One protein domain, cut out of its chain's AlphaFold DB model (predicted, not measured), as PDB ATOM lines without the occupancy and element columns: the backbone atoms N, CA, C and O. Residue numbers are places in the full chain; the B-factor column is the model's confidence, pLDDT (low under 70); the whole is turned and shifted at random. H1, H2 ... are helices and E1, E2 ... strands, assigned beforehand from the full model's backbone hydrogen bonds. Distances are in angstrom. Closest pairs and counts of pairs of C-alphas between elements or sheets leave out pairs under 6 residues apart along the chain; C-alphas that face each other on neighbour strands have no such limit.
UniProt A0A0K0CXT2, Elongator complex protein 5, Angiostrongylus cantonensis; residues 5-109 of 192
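What this domain is: This is residues 5 to 109 of the 192 residues of the protein "Elongator complex protein 5" of Angiostrongylus cantonensis (UniProt A0A0K0CXT2). The picture is one strongly twisted antiparallel sheet of six strands, with a single short helix, H1, over one face near one end of the sheet, above E1. A wide loop, residues 10 to 41, with no named element, leaves E1 and comes back to E2 at that same end, while E3 to E6 run back and forth to make the rest of the sheet. The printed part has 105 residues with one named helix and six named strands, in the order E1, E2, H1, E3, E4, E5, E6; the sheet's order is E2, E1, E3, E4, E5, E6, and the class is mostly strand. It is only just compact, close to loose, with a radius of gyration of the C-alphas of 15.4 A and spans of 42 by 35 by 33 A.

How they stand to each other: Start at E1, residues 5 to 9, an inner strand. E2, residues 42 to 47, is an edge strand and forms an antiparallel hairpin with E1; look for N 7 and O 44 at 3.0 A. H1, residues 53 to 62, is on the sheet at a height of 10.0 A, over E1 and along the strands, at 12 degrees to E1 on the local plane; their closest C-alphas are those of Cys 9 and Ala 62, 6.8 A apart. Each O i to N i+4 pair inside H1 is within hydrogen-bond range. E3, residues 65 to 72, is the antiparallel neighbour of E1 on its other side from E2, with N 6 and O 67 at 2.9 A. E2, H1 and E3 form a split strand-helix-strand unit, two strands running the same way with E1 between them, and its crossover is right-handed. From E3 a meander, each strand the antiparallel neighbour of the one before, runs through E4, residues 75 to 83, E5, residues 89 to 98, and the edge strand E6, residues 104 to 108. Along it you find N 68 and O 79 at 2.8 A, N 80 and O 92 at 2.9 A, and N 95 and O 107 at 2.8 A. E2 and E6 are apart.

Where its parts are: Find C-alpha 5 at (39.261, -31.767, 10.143), where E1 begins; it spans 12.5 A, and E2 spans 16.7 A. H1 starts at C-alpha 53, (36.794, -23.279, 19.350), and spans 14.4 A. E3 spans 21.6 A, E4 26.0 A and E5, the longest strand by residues, 27.6 A. E6 spans 13.6 A and ends at C-alpha 108, (29.572, -31.756, -6.347).

The domain as a whole: The two C-alphas farthest apart are those of Ala 36 and Asn 73, 43.9 A. The printed part has no cut; the link from E1 to E2 is long, and the others are tight. Look for low confidence at residues 5 to 38, under 70; the mean pLDDT of the printed part is 73.1.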
ATOM      1  N   TRP A   5      38.541 -32.888  10.724       44.53
ATOM      2  CA  TRP A   5      39.261 -31.767  10.143       44.53
ATOM      3  C   TRP A   5      40.508 -32.284   9.450       44.53
ATOM      4  O   TRP A   5      41.269 -32.994  10.094       44.53
ATOM      5  N   LEU A   6      40.706 -31.941   8.177       47.75
ATOM      6  CA  LEU A   6      41.982 -32.113   7.488       47.75
ATOM      7  C   LEU A   6      42.593 -30.729   7.302       47.75
ATOM      8  O   LEU A   6      42.020 -29.900   6.592       47.75
ATOM      9  N   LEU A   7      43.717 -30.471   7.956       47.34
ATOM     10  CA  LEU A   7      44.505 -29.273   7.690       47.34
ATOM     11  C   LEU A   7      45.633 -29.631   6.747       47.34
ATOM     12  O   LEU A   7      46.412 -30.518   7.076       47.34
ATOM     13  N   HIS A   8      45.731 -28.918   5.630       43.81
ATOM     14  CA  HIS A   8      46.930 -28.927   4.802       43.81
ATOM     15  C   HIS A   8      47.718 -27.649   5.095       43.81
ATOM     16  O   HIS A   8      47.217 -26.557   4.819       43.81
ATOM     17  N   CYS A   9      48.911 -27.785   5.673       39.78
ATOM     18  CA  CYS A   9      49.848 -26.676   5.872       39.78
ATOM     19  C   CYS A   9      50.962 -26.720   4.813       39.78
ATOM     20  O   CYS A   9      51.586 -27.755   4.583       39.78
ATOM     21  N   PHE A  10      51.217 -25.570   4.208       39.28
ATOM     22  CA  PHE A  10      52.161 -25.233   3.160       39.28
ATOM     23  C   PHE A  10      52.691 -23.820   3.445       39.28
ATOM     24  O   PHE A  10      52.419 -22.872   2.717       39.28
ATOM     25  N   ASP A  11      53.481 -23.649   4.504       36.25
ATOM     26  CA  ASP A  11      54.336 -22.463   4.580       36.25
ATOM     27  C   ASP A  11      55.618 -22.722   5.382       36.25
ATOM     28  O   ASP A  11      55.584 -23.244   6.496       36.25
ATOM     29  N   GLN A  12      56.754 -22.326   4.797       43.25
ATOM     30  CA  GLN A  12      58.080 -22.291   5.424       43.25
ATOM     31  C   GLN A  12      58.524 -20.868   5.822       43.25
ATOM     32  O   GLN A  12      59.666 -20.686   6.231       43.25
ATOM     33  N   ARG A  13      57.677 -19.831   5.748       37.66
ATOM     34  CA  ARG A  13      58.105 -18.445   6.046       37.66
ATOM     35  C   ARG A  13      57.729 -17.888   7.410       37.66
ATOM     36  O   ARG A  13      57.978 -16.712   7.669       37.66
ATOM     37  N   LYS A  14      57.186 -18.692   8.320       40.62
ATOM     38  CA  LYS A  14      56.953 -18.241   9.697       40.62
ATOM     39  C   LYS A  14      57.591 -19.222  10.662       40.62
ATOM     40  O   LYS A  14      57.196 -20.380  10.722       40.62
ATOM     41  N   HIS A  15      58.573 -18.735  11.419       36.88
ATOM     42  CA  HIS A  15      59.110 -19.373  12.621       36.88
ATOM     43  C   HIS A  15      57.972 -19.553  13.647       36.88
ATOM     44  O   HIS A  15      57.850 -18.810  14.614       36.88
ATOM     45  N   CYS A  16      57.090 -20.522  13.419       36.47
ATOM     46  CA  CYS A  16      56.164 -21.017  14.418       36.47
ATOM     47  C   CYS A  16      56.883 -22.150  15.144       36.47
ATOM     48  O   CYS A  16      57.230 -23.167  14.542       36.47
ATOM     49  N   SER A  17      57.168 -21.953  16.430       31.25
ATOM     50  CA  SER A  17      57.758 -22.969  17.296       31.25
ATOM     51  C   SER A  17      56.853 -24.206  17.329       31.25
ATOM     52  O   SER A  17      55.830 -24.262  18.001       31.25
ATOM     53  N   TYR A  18      57.252 -25.225  16.571       36.19
ATOM     54  CA  TYR A  18      56.507 -26.458  16.297       36.19
ATOM     55  C   TYR A  18      56.422 -27.422  17.504       36.19
ATOM     56  O   TYR A  18      56.107 -28.601  17.365       36.19
ATOM     57  N   SER A  19      56.736 -26.963  18.718       30.59
ATOM     58  CA  SER A  19      57.040 -27.829  19.861       30.59
ATOM     59  C   SER A  19      55.835 -28.264  20.705       30.59
ATOM     60  O   SER A  19      56.048 -28.781  21.800       30.59
ATOM     61  N   GLN A  20      54.583 -28.080  20.262       34.94
ATOM     62  CA  GLN A  20      53.412 -28.381  21.113       34.94
ATOM     63  C   GLN A  20      52.291 -29.235  20.501       34.94
ATOM     64  O   GLN A  20      51.343 -29.565  21.209       34.94
ATOM     65  N   PHE A  21      52.401 -29.714  19.262       38.38
ATOM     66  CA  PHE A  21      51.354 -30.575  18.698       38.38
ATOM     67  C   PHE A  21      51.591 -32.057  19.022       38.38
ATOM     68  O   PHE A  21      52.216 -32.802  18.269       38.38
ATOM     69  N   LYS A  22      51.066 -32.503  20.169       34.16
ATOM     70  CA  LYS A  22      50.806 -33.924  20.451       34.16
ATOM     71  C   LYS A  22      49.361 -34.251  20.057       34.16
ATOM     72  O   LYS A  22      48.471 -34.277  20.897       34.16
ATOM     73  N   ALA A  23      49.142 -34.532  18.777       34.91
ATOM     74  CA  ALA A  23      47.970 -35.263  18.301       34.91
ATOM     75  C   ALA A  23      48.461 -36.446  17.451       34.91
ATOM     76  O   ALA A  23      49.460 -36.326  16.743       34.91
ATOM     77  N   GLY A  24      47.832 -37.609  17.634       35.56
ATOM     78  CA  GLY A  24      48.300 -38.920  17.175       35.56
ATOM     79  C   GLY A  24      48.792 -38.944  15.726       35.56
ATOM     80  O   GLY A  24      48.088 -38.539  14.807       35.56
ATOM     81  N   LYS A  25      50.021 -39.437  15.545       32.19
ATOM     82  CA  LYS A  25      50.689 -39.582  14.251       32.19
ATOM     83  C   LYS A  25      50.035 -40.694  13.426       32.19
ATOM     84  O   LYS A  25      50.127 -41.859  13.798       32.19
ATOM     85  N   SER A  26      49.513 -40.346  12.258       32.59
ATOM     86  CA  SER A  26      49.557 -41.214  11.079       32.59
ATOM     87  C   SER A  26      50.082 -40.367   9.924       32.59
ATOM     88  O   SER A  26      49.348 -39.569   9.348       32.59
ATOM     89  N   PHE A  27      51.387 -40.476   9.678       36.28
ATOM     90  CA  PHE A  27      52.059 -39.887   8.523       36.28
ATOM     91  C   PHE A  27      51.802 -40.811   7.329       36.28
ATOM     92  O   PHE A  27      52.118 -41.996   7.417       36.28
ATOM     93  N   TYR A  28      51.237 -40.285   6.248       40.47
ATOM     94  CA  TYR A  28      51.231 -40.953   4.949       40.47
ATOM     95  C   TYR A  28      52.104 -40.112   4.021       40.47
ATOM     96  O   TYR A  28      51.866 -38.919   3.853       40.47
ATOM     97  N   GLU A  29      53.175 -40.727   3.532       39.62
ATOM     98  CA  GLU A  29      54.226 -40.106   2.734       39.62
ATOM     99  C   GLU A  29      54.013 -40.519   1.278       39.62
ATOM    100  O   GLU A  29      54.526 -41.542   0.840       39.62
ATOM    101  N   GLU A  30      53.216 -39.755   0.535       46.97
ATOM    102  CA  GLU A  30      53.123 -39.901  -0.919       46.97
ATOM    103  C   GLU A  30      53.180 -38.515  -1.566       46.97
ATOM    104  O   GLU A  30      52.284 -37.698  -1.377       46.97
ATOM    105  N   ASP A  31      54.328 -38.236  -2.202       44.81
ATOM    106  CA  ASP A  31      54.506 -37.513  -3.475       44.81
ATOM    107  C   ASP A  31      56.005 -37.180  -3.661       44.81
ATOM    108  O   ASP A  31      56.500 -36.104  -3.310       44.81
ATOM    109  N   MET A  32      56.765 -38.136  -4.217       47.06
ATOM    110  CA  MET A  32      58.232 -38.066  -4.391       47.06
ATOM    111  C   MET A  32      58.725 -36.966  -5.354       47.06
ATOM    112  O   MET A  32      59.933 -36.745  -5.448       47.06
ATOM    113  N   GLU A  33      57.843 -36.235  -6.038       48.12
ATOM    114  CA  GLU A  33      58.237 -35.191  -7.000       48.12
ATOM    115  C   GLU A  33      58.465 -33.811  -6.344       48.12
ATOM    116  O   GLU A  33      59.186 -32.967  -6.879       48.12
ATOM    117  N   ASN A  34      57.960 -33.601  -5.119       47.44
ATOM    118  CA  ASN A  34      58.209 -32.392  -4.316       47.44
ATOM    119  C   ASN A  34      59.474 -32.477  -3.439       47.44
ATOM    120  O   ASN A  34      59.895 -31.481  -2.839       47.44
ATOM    121  N   CYS A  35      60.121 -33.646  -3.400       44.34
ATOM    122  CA  CYS A  35      61.256 -33.924  -2.517       44.34
ATOM    123  C   CYS A  35      62.502 -33.076  -2.858       44.34
ATOM    124  O   CYS A  35      63.264 -32.696  -1.972       44.34
ATOM    125  N   ALA A  36      62.658 -32.650  -4.117       51.19
ATOM    126  CA  ALA A  36      63.763 -31.783  -4.544       51.19
ATOM    127  C   ALA A  36      63.688 -30.340  -3.993       51.19
ATOM    128  O   ALA A  36      64.671 -29.606  -4.079       51.19
ATOM    129  N   LYS A  37      62.540 -29.920  -3.435       57.38
ATOM    130  CA  LYS A  37      62.320 -28.570  -2.875       57.38
ATOM    131  C   LYS A  37      62.114 -28.560  -1.354       57.38
ATOM    132  O   LYS A  37      61.880 -27.494  -0.795       57.38
ATOM    133  N   GLY A  38      62.199 -29.716  -0.686       58.94
ATOM    134  CA  GLY A  38      62.038 -29.821   0.772       58.94
ATOM    135  C   GLY A  38      60.636 -29.467   1.281       58.94
ATOM    136  O   GLY A  38      60.488 -29.022   2.419       58.94
ATOM    137  N   ILE A  39      59.613 -29.618   0.440       70.75
ATOM    138  CA  ILE A  39      58.231 -29.286   0.780       70.75
ATOM    139  C   ILE A  39      57.523 -30.572   1.193       70.75
ATOM    140  O   ILE A  39      57.288 -31.446   0.361       70.75
ATOM    141  N   PHE A  40      57.180 -30.669   2.475       81.06
ATOM    142  CA  PHE A  40      56.455 -31.808   3.030       81.06
ATOM    143  C   PHE A  40      55.008 -31.393   3.307       81.06
ATOM    144  O   PHE A  40      54.802 -30.496   4.130       81.06
ATOM    145  N   PRO A  41      54.008 -32.002   2.642       81.00
ATOM    146  CA  PRO A  41      52.616 -31.751   2.977       81.00
ATOM    147  C   PRO A  41      52.354 -32.252   4.399       81.00
ATOM    148  O   PRO A  41      52.577 -33.420   4.717       81.00
ATOM    149  N   VAL A  42      51.901 -31.359   5.277       85.06
ATOM    150  CA  VAL A  42      51.494 -31.739   6.632       85.06
ATOM    151  C   VAL A  42      49.988 -31.844   6.665       85.06
ATOM    152  O   VAL A  42      49.287 -30.878   6.369       85.06
ATOM    153  N   VAL A  43      49.521 -33.022   7.072       87.19
ATOM    154  CA  VAL A  43      48.109 -33.339   7.221       87.19
ATOM    155  C   VAL A  43      47.801 -33.584   8.693       87.19
ATOM    156  O   VAL A  43      48.277 -34.557   9.278       87.19
ATOM    157  N   ALA A  44      46.999 -32.709   9.301       87.19
ATOM    158  CA  ALA A  44      46.507 -32.907  10.664       87.19
ATOM    159  C   ALA A  44      45.038 -33.328  10.644       87.19
ATOM    160  O   ALA A  44      44.216 -32.685   9.991       87.19
ATOM    161  N   VAL A  45      44.740 -34.408  11.370       88.62
ATOM    162  CA  VAL A  45      43.414 -35.015  11.462       88.62
ATOM    163  C   VAL A  45      42.876 -34.846  12.874       88.62
ATOM    164  O   VAL A  45      43.445 -35.387  13.824       88.62
ATOM    165  N   CYS A  46      41.769 -34.120  13.024       86.38
ATOM    166  CA  CYS A  46      41.191 -33.861  14.343       86.38
ATOM    167  C   CYS A  46      39.692 -34.194  14.387       86.38
ATOM    168  O   CYS A  46      38.936 -33.701  13.545       86.38
ATOM    169  N   PRO A  47      39.227 -34.989  15.369       88.00
ATOM    170  CA  PRO A  47      37.807 -35.109  15.675       88.00
ATOM    171  C   PRO A  47      37.247 -33.795  16.228       88.00
ATOM    172  O   PRO A  47      37.828 -33.204  17.135       88.00
ATOM    173  N   GLU A  48      36.078 -33.364  15.765       83.69
ATOM    174  CA  GLU A  48      35.467 -32.106  16.226       83.69
ATOM    175  C   GLU A  48      35.216 -32.053  17.736       83.69
ATOM    176  O   GLU A  48      35.402 -31.011  18.341       83.69
ATOM    177  N   HIS A  49      34.859 -33.169  18.369       85.19
ATOM    178  CA  HIS A  49      34.620 -33.197  19.817       85.19
ATOM    179  C   HIS A  49      35.902 -33.084  20.658       85.19
ATOM    180  O   HIS A  49      35.814 -32.936  21.873       85.19
ATOM    181  N   SER A  50      37.077 -33.211  20.036       84.88
ATOM    182  CA  SER A  50      38.372 -33.176  20.725       84.88
ATOM    183  C   SER A  50      39.057 -31.813  20.678       84.88
ATOM    184  O   SER A  50      40.062 -31.631  21.354       84.88
ATOM    185  N   VAL A  51      38.525 -30.877  19.889       87.19
ATOM    186  CA  VAL A  51      39.125 -29.564  19.642       87.19
ATOM    187  C   VAL A  51      38.131 -28.503  20.079       87.19
ATOM    188  O   VAL A  51      36.982 -28.506  19.641       87.19
ATOM    189  N   ASN A  52      38.559 -27.598  20.954       90.94
ATOM    190  CA  ASN A  52      37.725 -26.461  21.335       90.94
ATOM    191  C   ASN A  52      37.765 -25.351  20.261       90.94
ATOM    192  O   ASN A  52      38.602 -25.364  19.359       90.94
ATOM    193  N   GLU A  53      36.866 -24.366  20.344       89.44
ATOM    194  CA  GLU A  53      36.794 -23.279  19.350       89.44
ATOM    195  C   GLU A  53      38.083 -22.442  19.265       89.44
ATOM    196  O   GLU A  53      38.458 -21.972  18.190       89.44
ATOM    197  N   GLU A  54      38.798 -22.275  20.379       92.19
ATOM    198  CA  GLU A  54      40.048 -21.514  20.406       92.19
ATOM    199  C   GLU A  54      41.175 -22.255  19.671       92.19
ATOM    200  O   GLU A  54      41.857 -21.683  18.820       92.19
ATOM    201  N   GLU A  55      41.347 -23.545  19.949       88.75
ATOM    202  CA  GLU A  55      42.289 -24.429  19.265       88.75
ATOM    203  C   GLU A  55      41.953 -24.537  17.781       88.75
ATOM    204  O   GLU A  55      42.842 -24.417  16.940       88.75
ATOM    205  N   TYR A  56      40.670 -24.685  17.447       87.50
ATOM    206  CA  TYR A  56      40.210 -24.704  16.064       87.50
ATOM    207  C   TYR A  56      40.550 -23.399  15.332       87.50
ATOM    208  O   TYR A  56      41.029 -23.430  14.198       87.50
ATOM    209  N   SER A  57      40.376 -22.249  15.988       89.56
ATOM    210  CA  SER A  57      40.766 -20.950  15.435       89.56
ATOM    211  C   SER A  57      42.273 -20.874  15.158       89.56
ATOM    212  O   SER A  57      42.684 -20.454  14.074       89.56
ATOM    213  N   ARG A  58      43.105 -21.365  16.086       90.12
ATOM    214  CA  ARG A  58      44.569 -21.432  15.911       90.12
ATOM    215  C   ARG A  58      44.964 -22.347  14.753       90.12
ATOM    216  O   ARG A  58      45.794 -21.965  13.933       90.12
ATOM    217  N   PHE A  59      44.339 -23.518  14.653       88.12
ATOM    218  CA  PHE A  59      44.522 -24.446  13.540       88.12
ATOM    219  C   PHE A  59      44.175 -23.781  12.209       88.12
ATOM    220  O   PHE A  59      44.991 -23.751  11.290       88.12
ATOM    221  N   ARG A  60      42.989 -23.177  12.120       86.81
ATOM    222  CA  ARG A  60      42.529 -22.487  10.914       86.81
ATOM    223  C   ARG A  60      43.452 -21.339  10.501       86.81
ATOM    224  O   ARG A  60      43.617 -21.120   9.309       86.81
ATOM    225  N   ALA A  61      44.042 -20.622  11.456       87.00
ATOM    226  CA  ALA A  61      44.978 -19.534  11.175       87.00
ATOM    227  C   ALA A  61      46.312 -20.017  10.577       87.00
ATOM    228  O   ALA A  61      46.969 -19.251   9.875       87.00
ATOM    229  N   ALA A  62      46.714 -21.261  10.855       88.00
ATOM    230  CA  ALA A  62      47.951 -21.857  10.350       88.00
ATOM    231  C   ALA A  62      47.759 -22.713   9.084       88.00
ATOM    232  O   ALA A  62      48.743 -23.099   8.459       88.00
ATOM    233  N   ALA A  63      46.518 -23.042   8.722       88.56
ATOM    234  CA  ALA A  63      46.197 -23.920   7.602       88.56
ATOM    235  C   ALA A  63      46.041 -23.159   6.280       88.56
ATOM    236  O   ALA A  63      45.359 -22.138   6.224       88.56
ATOM    237  N   ASP A  64      46.547 -23.728   5.189       87.12
ATOM    238  CA  ASP A  64      46.285 -23.236   3.830       87.12
ATOM    239  C   ASP A  64      44.937 -23.710   3.304       87.12
ATOM    240  O   ASP A  64      44.254 -23.013   2.545       87.12
ATOM    241  N   SER A  65      44.534 -24.907   3.724       89.31
ATOM    242  CA  SER A  65      43.192 -25.412   3.483       89.31
ATOM    243  C   SER A  65      42.663 -26.193   4.675       89.31
ATOM    244  O   SER A  65      43.408 -26.854   5.400       89.31
ATOM    245  N   VAL A  66      41.351 -26.092   4.861       91.31
ATOM    246  CA  VAL A  66      40.606 -26.797   5.902       91.31
ATOM    247  C   VAL A  66      39.527 -27.623   5.227       91.31
ATOM    248  O   VAL A  66      38.676 -27.068   4.532       91.31
ATOM    249  N   LEU A  67      39.531 -28.935   5.442       91.62
ATOM    250  CA  LEU A  67      38.436 -29.807   5.033       91.62
ATOM    251  C   LEU A  67      37.636 -30.222   6.258       91.62
ATOM    252  O   LEU A  67      38.200 -30.720   7.227       91.62
ATOM    253  N   ARG A  68      36.317 -30.055   6.192       90.88
ATOM    254  CA  ARG A  68      35.372 -30.508   7.207       90.88
ATOM    255  C   ARG A  68      34.549 -31.659   6.661       90.88
ATOM    256  O   ARG A  68      33.690 -31.463   5.804       90.88
ATOM    257  N   LEU A  69      34.777 -32.850   7.194       91.12
ATOM    258  CA  LEU A  69      34.001 -34.034   6.848       91.12
ATOM    259  C   LEU A  69      32.754 -34.121   7.727       91.12
ATOM    260  O   LEU A  69      32.805 -33.860   8.925       91.12
ATOM    261  N   SER A  70      31.614 -34.469   7.142       89.75
ATOM    262  CA  SER A  70      30.361 -34.677   7.865       89.75
ATOM    263  C   SER A  70      29.464 -35.667   7.133       89.75
ATOM    264  O   SER A  70      29.562 -35.827   5.923       89.75
ATOM    265  N   THR A  71      28.554 -36.320   7.850       89.31
ATOM    266  CA  THR A  71      27.516 -37.151   7.227       89.31
ATOM    267  C   THR A  71      26.212 -36.360   7.169       89.31
ATOM    268  O   THR A  71      25.742 -35.886   8.204       89.31
ATOM    269  N   ARG A  72      25.615 -36.220   5.981       85.38
ATOM    270  CA  ARG A  72      24.306 -35.581   5.763       85.38
ATOM    271  C   ARG A  72      23.416 -36.520   4.956       85.38
ATOM    272  O   ARG A  72      23.821 -36.965   3.893       85.38
ATOM    273  N   ASN A  73      22.219 -36.837   5.453       83.88
ATOM    274  CA  ASN A  73      21.260 -37.734   4.781       83.88
ATOM    275  C   ASN A  73      21.865 -39.091   4.351       83.88
ATOM    276  O   ASN A  73      21.567 -39.599   3.276       83.88
ATOM    277  N   GLY A  74      22.768 -39.653   5.164       83.31
ATOM    278  CA  GLY A  74      23.477 -40.900   4.847       83.31
ATOM    279  C   GLY A  74      24.613 -40.764   3.823       83.31
ATOM    280  O   GLY A  74      25.292 -41.747   3.549       83.31
ATOM    281  N   GLN A  75      24.862 -39.565   3.292       86.25
ATOM    282  CA  GLN A  75      25.968 -39.272   2.382       86.25
ATOM    283  C   GLN A  75      27.141 -38.628   3.133       86.25
ATOM    284  O   GLN A  75      26.939 -37.807   4.032       86.25
ATOM    285  N   CYS A  76      28.373 -38.983   2.763       89.81
ATOM    286  CA  CYS A  76      29.582 -38.336   3.268       89.81
ATOM    287  C   CYS A  76      29.836 -37.051   2.481       89.81
ATOM    288  O   CYS A  76      30.048 -37.097   1.276       89.81
ATOM    289  N   VAL A  77      29.822 -35.913   3.163       91.75
ATOM    290  CA  VAL A  77      30.014 -34.582   2.590       91.75
ATOM    291  C   VAL A  77      31.300 -33.992   3.153       91.75
ATOM    292  O   VAL A  77      31.441 -33.906   4.377       91.75
ATOM    293  N   ALA A  78      32.216 -33.565   2.284       91.75
ATOM    294  CA  ALA A  78      33.354 -32.743   2.671       91.75
ATOM    295  C   ALA A  78      33.134 -31.303   2.221       91.75
ATOM    296  O   ALA A  78      32.863 -31.021   1.056       91.75
ATOM    297  N   GLU A  79      33.288 -30.389   3.164       93.12
ATOM    298  CA  GLU A  79      33.340 -28.962   2.903       93.12
ATOM    299  C   GLU A  79      34.799 -28.522   2.952       93.12
ATOM    300  O   GLU A  79      35.420 -28.548   4.015       93.12
ATOM    301  N   SER A  80      35.360 -28.146   1.809       91.25
ATOM    302  CA  SER A  80      36.725 -27.642   1.710       91.25
ATOM    303  C   SER A  80      36.713 -26.118   1.693       91.25
ATOM    304  O   SER A  80      35.936 -25.485   0.983       91.25
ATOM    305  N   THR A  81      37.564 -25.508   2.510       92.19
ATOM    306  CA  THR A  81      37.798 -24.065   2.530       92.19
ATOM    307  C   THR A  81      39.252 -23.803   2.185       92.19
ATOM    308  O   THR A  81      40.149 -24.298   2.863       92.19
ATOM    309  N   MET A  82      39.472 -23.020   1.134       89.38
ATOM    310  CA  MET A  82      40.788 -22.587   0.659       89.38
ATOM    311  C   MET A  82      40.842 -21.062   0.646       89.38
ATOM    312  O   MET A  82      39.806 -20.402   0.538       89.38
ATOM    313  N   PHE A  83      42.036 -20.484   0.702       86.25
ATOM    314  CA  PHE A  83      42.209 -19.032   0.689       86.25
ATOM    315  C   PHE A  83      42.874 -18.574  -0.609       86.25
ATOM    316  O   PHE A  83      43.860 -19.144  -1.068       86.25
ATOM    317  N   LYS A  84      42.325 -17.526  -1.235       88.19
ATOM    318  CA  LYS A  84      43.008 -16.851  -2.349       88.19
ATOM    319  C   LYS A  84      44.261 -16.145  -1.835       88.19
ATOM    320  O   LYS A  84      44.319 -15.766  -0.671       88.19
ATOM    321  N   ARG A  85      45.180 -15.792  -2.743       86.44
ATOM    322  CA  ARG A  85      46.279 -14.849  -2.439       86.44
ATOM    323  C   ARG A  85      45.781 -13.514  -1.864       86.44
ATOM    324  O   ARG A  85      46.501 -12.866  -1.126       86.44
ATOM    325  N   SER A  86      44.537 -13.132  -2.167       87.44
ATOM    326  CA  SER A  86      43.871 -11.952  -1.599       87.44
ATOM    327  C   SER A  86      43.327 -12.156  -0.173       87.44
ATOM    328  O   SER A  86      42.583 -11.310   0.308       87.44
ATOM    329  N   GLY A  87      43.537 -13.322   0.447       83.62
ATOM    330  CA  GLY A  87      42.964 -13.708   1.743       83.62
ATOM    331  C   GLY A  87      41.473 -14.075   1.721       83.62
ATOM    332  O   GLY A  87      40.935 -14.548   2.720       83.62
ATOM    333  N   LYS A  88      40.772 -13.901   0.589       89.56
ATOM    334  CA  LYS A  88      39.335 -14.214   0.494       89.56
ATOM    335  C   LYS A  88      39.117 -15.736   0.525       89.56
ATOM    336  O   LYS A  88      39.700 -16.421  -0.323       89.56
ATOM    337  N   PRO A  89      38.253 -16.264   1.415       90.50
ATOM    338  CA  PRO A  89      37.956 -17.690   1.458       90.50
ATOM    339  C   PRO A  89      37.105 -18.125   0.256       90.50
ATOM    340  O   PRO A  89      36.199 -17.411  -0.186       90.50
ATOM    341  N   ILE A  90      37.397 -19.316  -0.257       93.19
ATOM    342  CA  ILE A  90      36.608 -20.064  -1.236       93.19
ATOM    343  C   ILE A  90      36.169 -21.351  -0.551       93.19
ATOM    344  O   ILE A  90      37.015 -22.121  -0.101       93.19
ATOM    345  N   THR A  91      34.862 -21.588  -0.499       92.56
ATOM    346  CA  THR A  91      34.300 -22.814   0.069       92.56
ATOM    347  C   THR A  91      33.686 -23.661  -1.037       92.56
ATOM    348  O   THR A  91      32.910 -23.158  -1.853       92.56
ATOM    349  N   MET A  92      34.035 -24.942  -1.062       92.19
ATOM    350  CA  MET A  92      33.476 -25.959  -1.945       92.19
ATOM    351  C   MET A  92      32.885 -27.084  -1.097       92.19
ATOM    352  O   MET A  92      33.274 -27.283   0.051       92.19
ATOM    353  N   CYS A  93      31.890 -27.775  -1.637       92.19
ATOM    354  CA  CYS A  93      31.167 -28.813  -0.921       92.19
ATOM    355  C   CYS A  93      30.940 -29.974  -1.878       92.19
ATOM    356  O   CYS A  93      30.232 -29.815  -2.876       92.19
ATOM    357  N   ASP A  94      31.538 -31.115  -1.561       92.94
ATOM    358  CA  ASP A  94      31.531 -32.305  -2.399       92.94
ATOM    359  C   ASP A  94      31.078 -33.517  -1.582       92.94
ATOM    360  O   ASP A  94      31.348 -33.639  -0.385       92.94
ATOM    361  N   THR A  95      30.360 -34.419  -2.235       91.69
ATOM    362  CA  THR A  95      29.977 -35.720  -1.700       91.69
ATOM    363  C   THR A  95      31.021 -36.746  -2.091       91.69
ATOM    364  O   THR A  95      31.381 -36.834  -3.262       91.69
ATOM    365  N   PHE A  96      31.443 -37.573  -1.138       89.25
ATOM    366  CA  PHE A  96      32.414 -38.636  -1.359       89.25
ATOM    367  C   PHE A  96      31.767 -40.004  -1.196       89.25
ATOM    368  O   PHE A  96      31.003 -40.242  -0.255       89.25
ATOM    369  N   LYS A  97      32.107 -40.919  -2.100       89.31
ATOM    370  CA  LYS A  97      31.777 -42.341  -1.998       89.31
ATOM    371  C   LYS A  97      33.087 -43.118  -1.988       89.31
ATOM    372  O   LYS A  97      33.933 -42.921  -2.856       89.31
ATOM    373  N   VAL A  98      33.248 -43.980  -0.989       88.88
ATOM    374  CA  VAL A  98      34.379 -44.907  -0.904       88.88
ATOM    375  C   VAL A  98      33.851 -46.276  -1.295       88.88
ATOM    376  O   VAL A  98      32.919 -46.790  -0.676       88.88
ATOM    377  N   THR A  99      34.404 -46.822  -2.367       89.50
ATOM    378  CA  THR A  99      34.032 -48.134  -2.905       89.50
ATOM    379  C   THR A  99      34.826 -49.221  -2.173       89.50
ATOM    380  O   THR A  99      35.886 -48.940  -1.617       89.50
ATOM    381  N   ASN A 100      34.355 -50.471  -2.192       90.62
ATOM    382  CA  ASN A 100      35.069 -51.598  -1.570       90.62
ATOM    383  C   ASN A 100      36.474 -51.814  -2.155       90.62
ATOM    384  O   ASN A 100      37.360 -52.289  -1.455       90.62
ATOM    385  N   ASP A 101      36.687 -51.393  -3.401       93.81
ATOM    386  CA  ASP A 101      37.984 -51.441  -4.081       93.81
ATOM    387  C   ASP A 101      38.938 -50.315  -3.634       93.81
ATOM    388  O   ASP A 101      39.904 -50.012  -4.325       93.81
ATOM    389  N   LEU A 102      38.636 -49.639  -2.516       88.38
ATOM    390  CA  LEU A 102      39.358 -48.477  -1.982       88.38
ATOM    391  C   LEU A 102      39.390 -47.261  -2.928       88.38
ATOM    392  O   LEU A 102      40.101 -46.291  -2.682       88.38
ATOM    393  N   ASN A 103      38.564 -47.273  -3.976       88.38
ATOM    394  CA  ASN A 103      38.398 -46.148  -4.889       88.38
ATOM    395  C   ASN A 103      37.503 -45.069  -4.275       88.38
ATOM    396  O   ASN A 103      36.380 -45.355  -3.843       88.38
ATOM    397  N   ILE A 104      37.982 -43.825  -4.298       90.38
ATOM    398  CA  ILE A 104      37.263 -42.639  -3.827       90.38
ATOM    399  C   ILE A 104      36.713 -41.887  -5.041       90.38
ATOM    400  O   ILE A 104      37.475 -41.476  -5.912       90.38
ATOM    401  N   SER A 105      35.397 -41.679  -5.097       88.00
ATOM    402  CA  SER A 105      34.760 -40.798  -6.083       88.00
ATOM    403  C   SER A 105      34.143 -39.580  -5.405       88.00
ATOM    404  O   SER A 105      33.593 -39.678  -4.303       88.00
ATOM    405  N   SER A 106      34.256 -38.423  -6.059       90.25
ATOM    406  CA  SER A 106      33.724 -37.146  -5.584       90.25
ATOM    407  C   SER A 106      32.722 -36.569  -6.580       90.25
ATOM    408  O   SER A 106      33.012 -36.471  -7.772       90.25
ATOM    409  N   GLU A 107      31.568 -36.131  -6.092       89.75
ATOM    410  CA  GLU A 107      30.537 -35.440  -6.872       89.75
ATOM    411  C   GLU A 107      30.199 -34.118  -6.180       89.75
ATOM    412  O   GLU A 107      30.110 -34.072  -4.955       89.75
ATOM    413  N   LYS A 108      29.965 -33.041  -6.939       88.56
ATOM    414  CA  LYS A 108      29.572 -31.756  -6.347       88.56
ATOM    415  C   LYS A 108      28.293 -31.931  -5.530       88.56
ATOM    416  O   LYS A 108      27.281 -32.388  -6.064       88.56
ATOM    417  N   PHE A 109      28.314 -31.539  -4.255       83.19
ATOM    418  CA  PHE A 109      27.144 -31.676  -3.396       83.19
ATOM    419  C   PHE A 109      26.054 -30.704  -3.859       83.19
ATOM    420  O   PHE A 109      26.160 -29.484  -3.697       83.19
TER     421      PHE A 109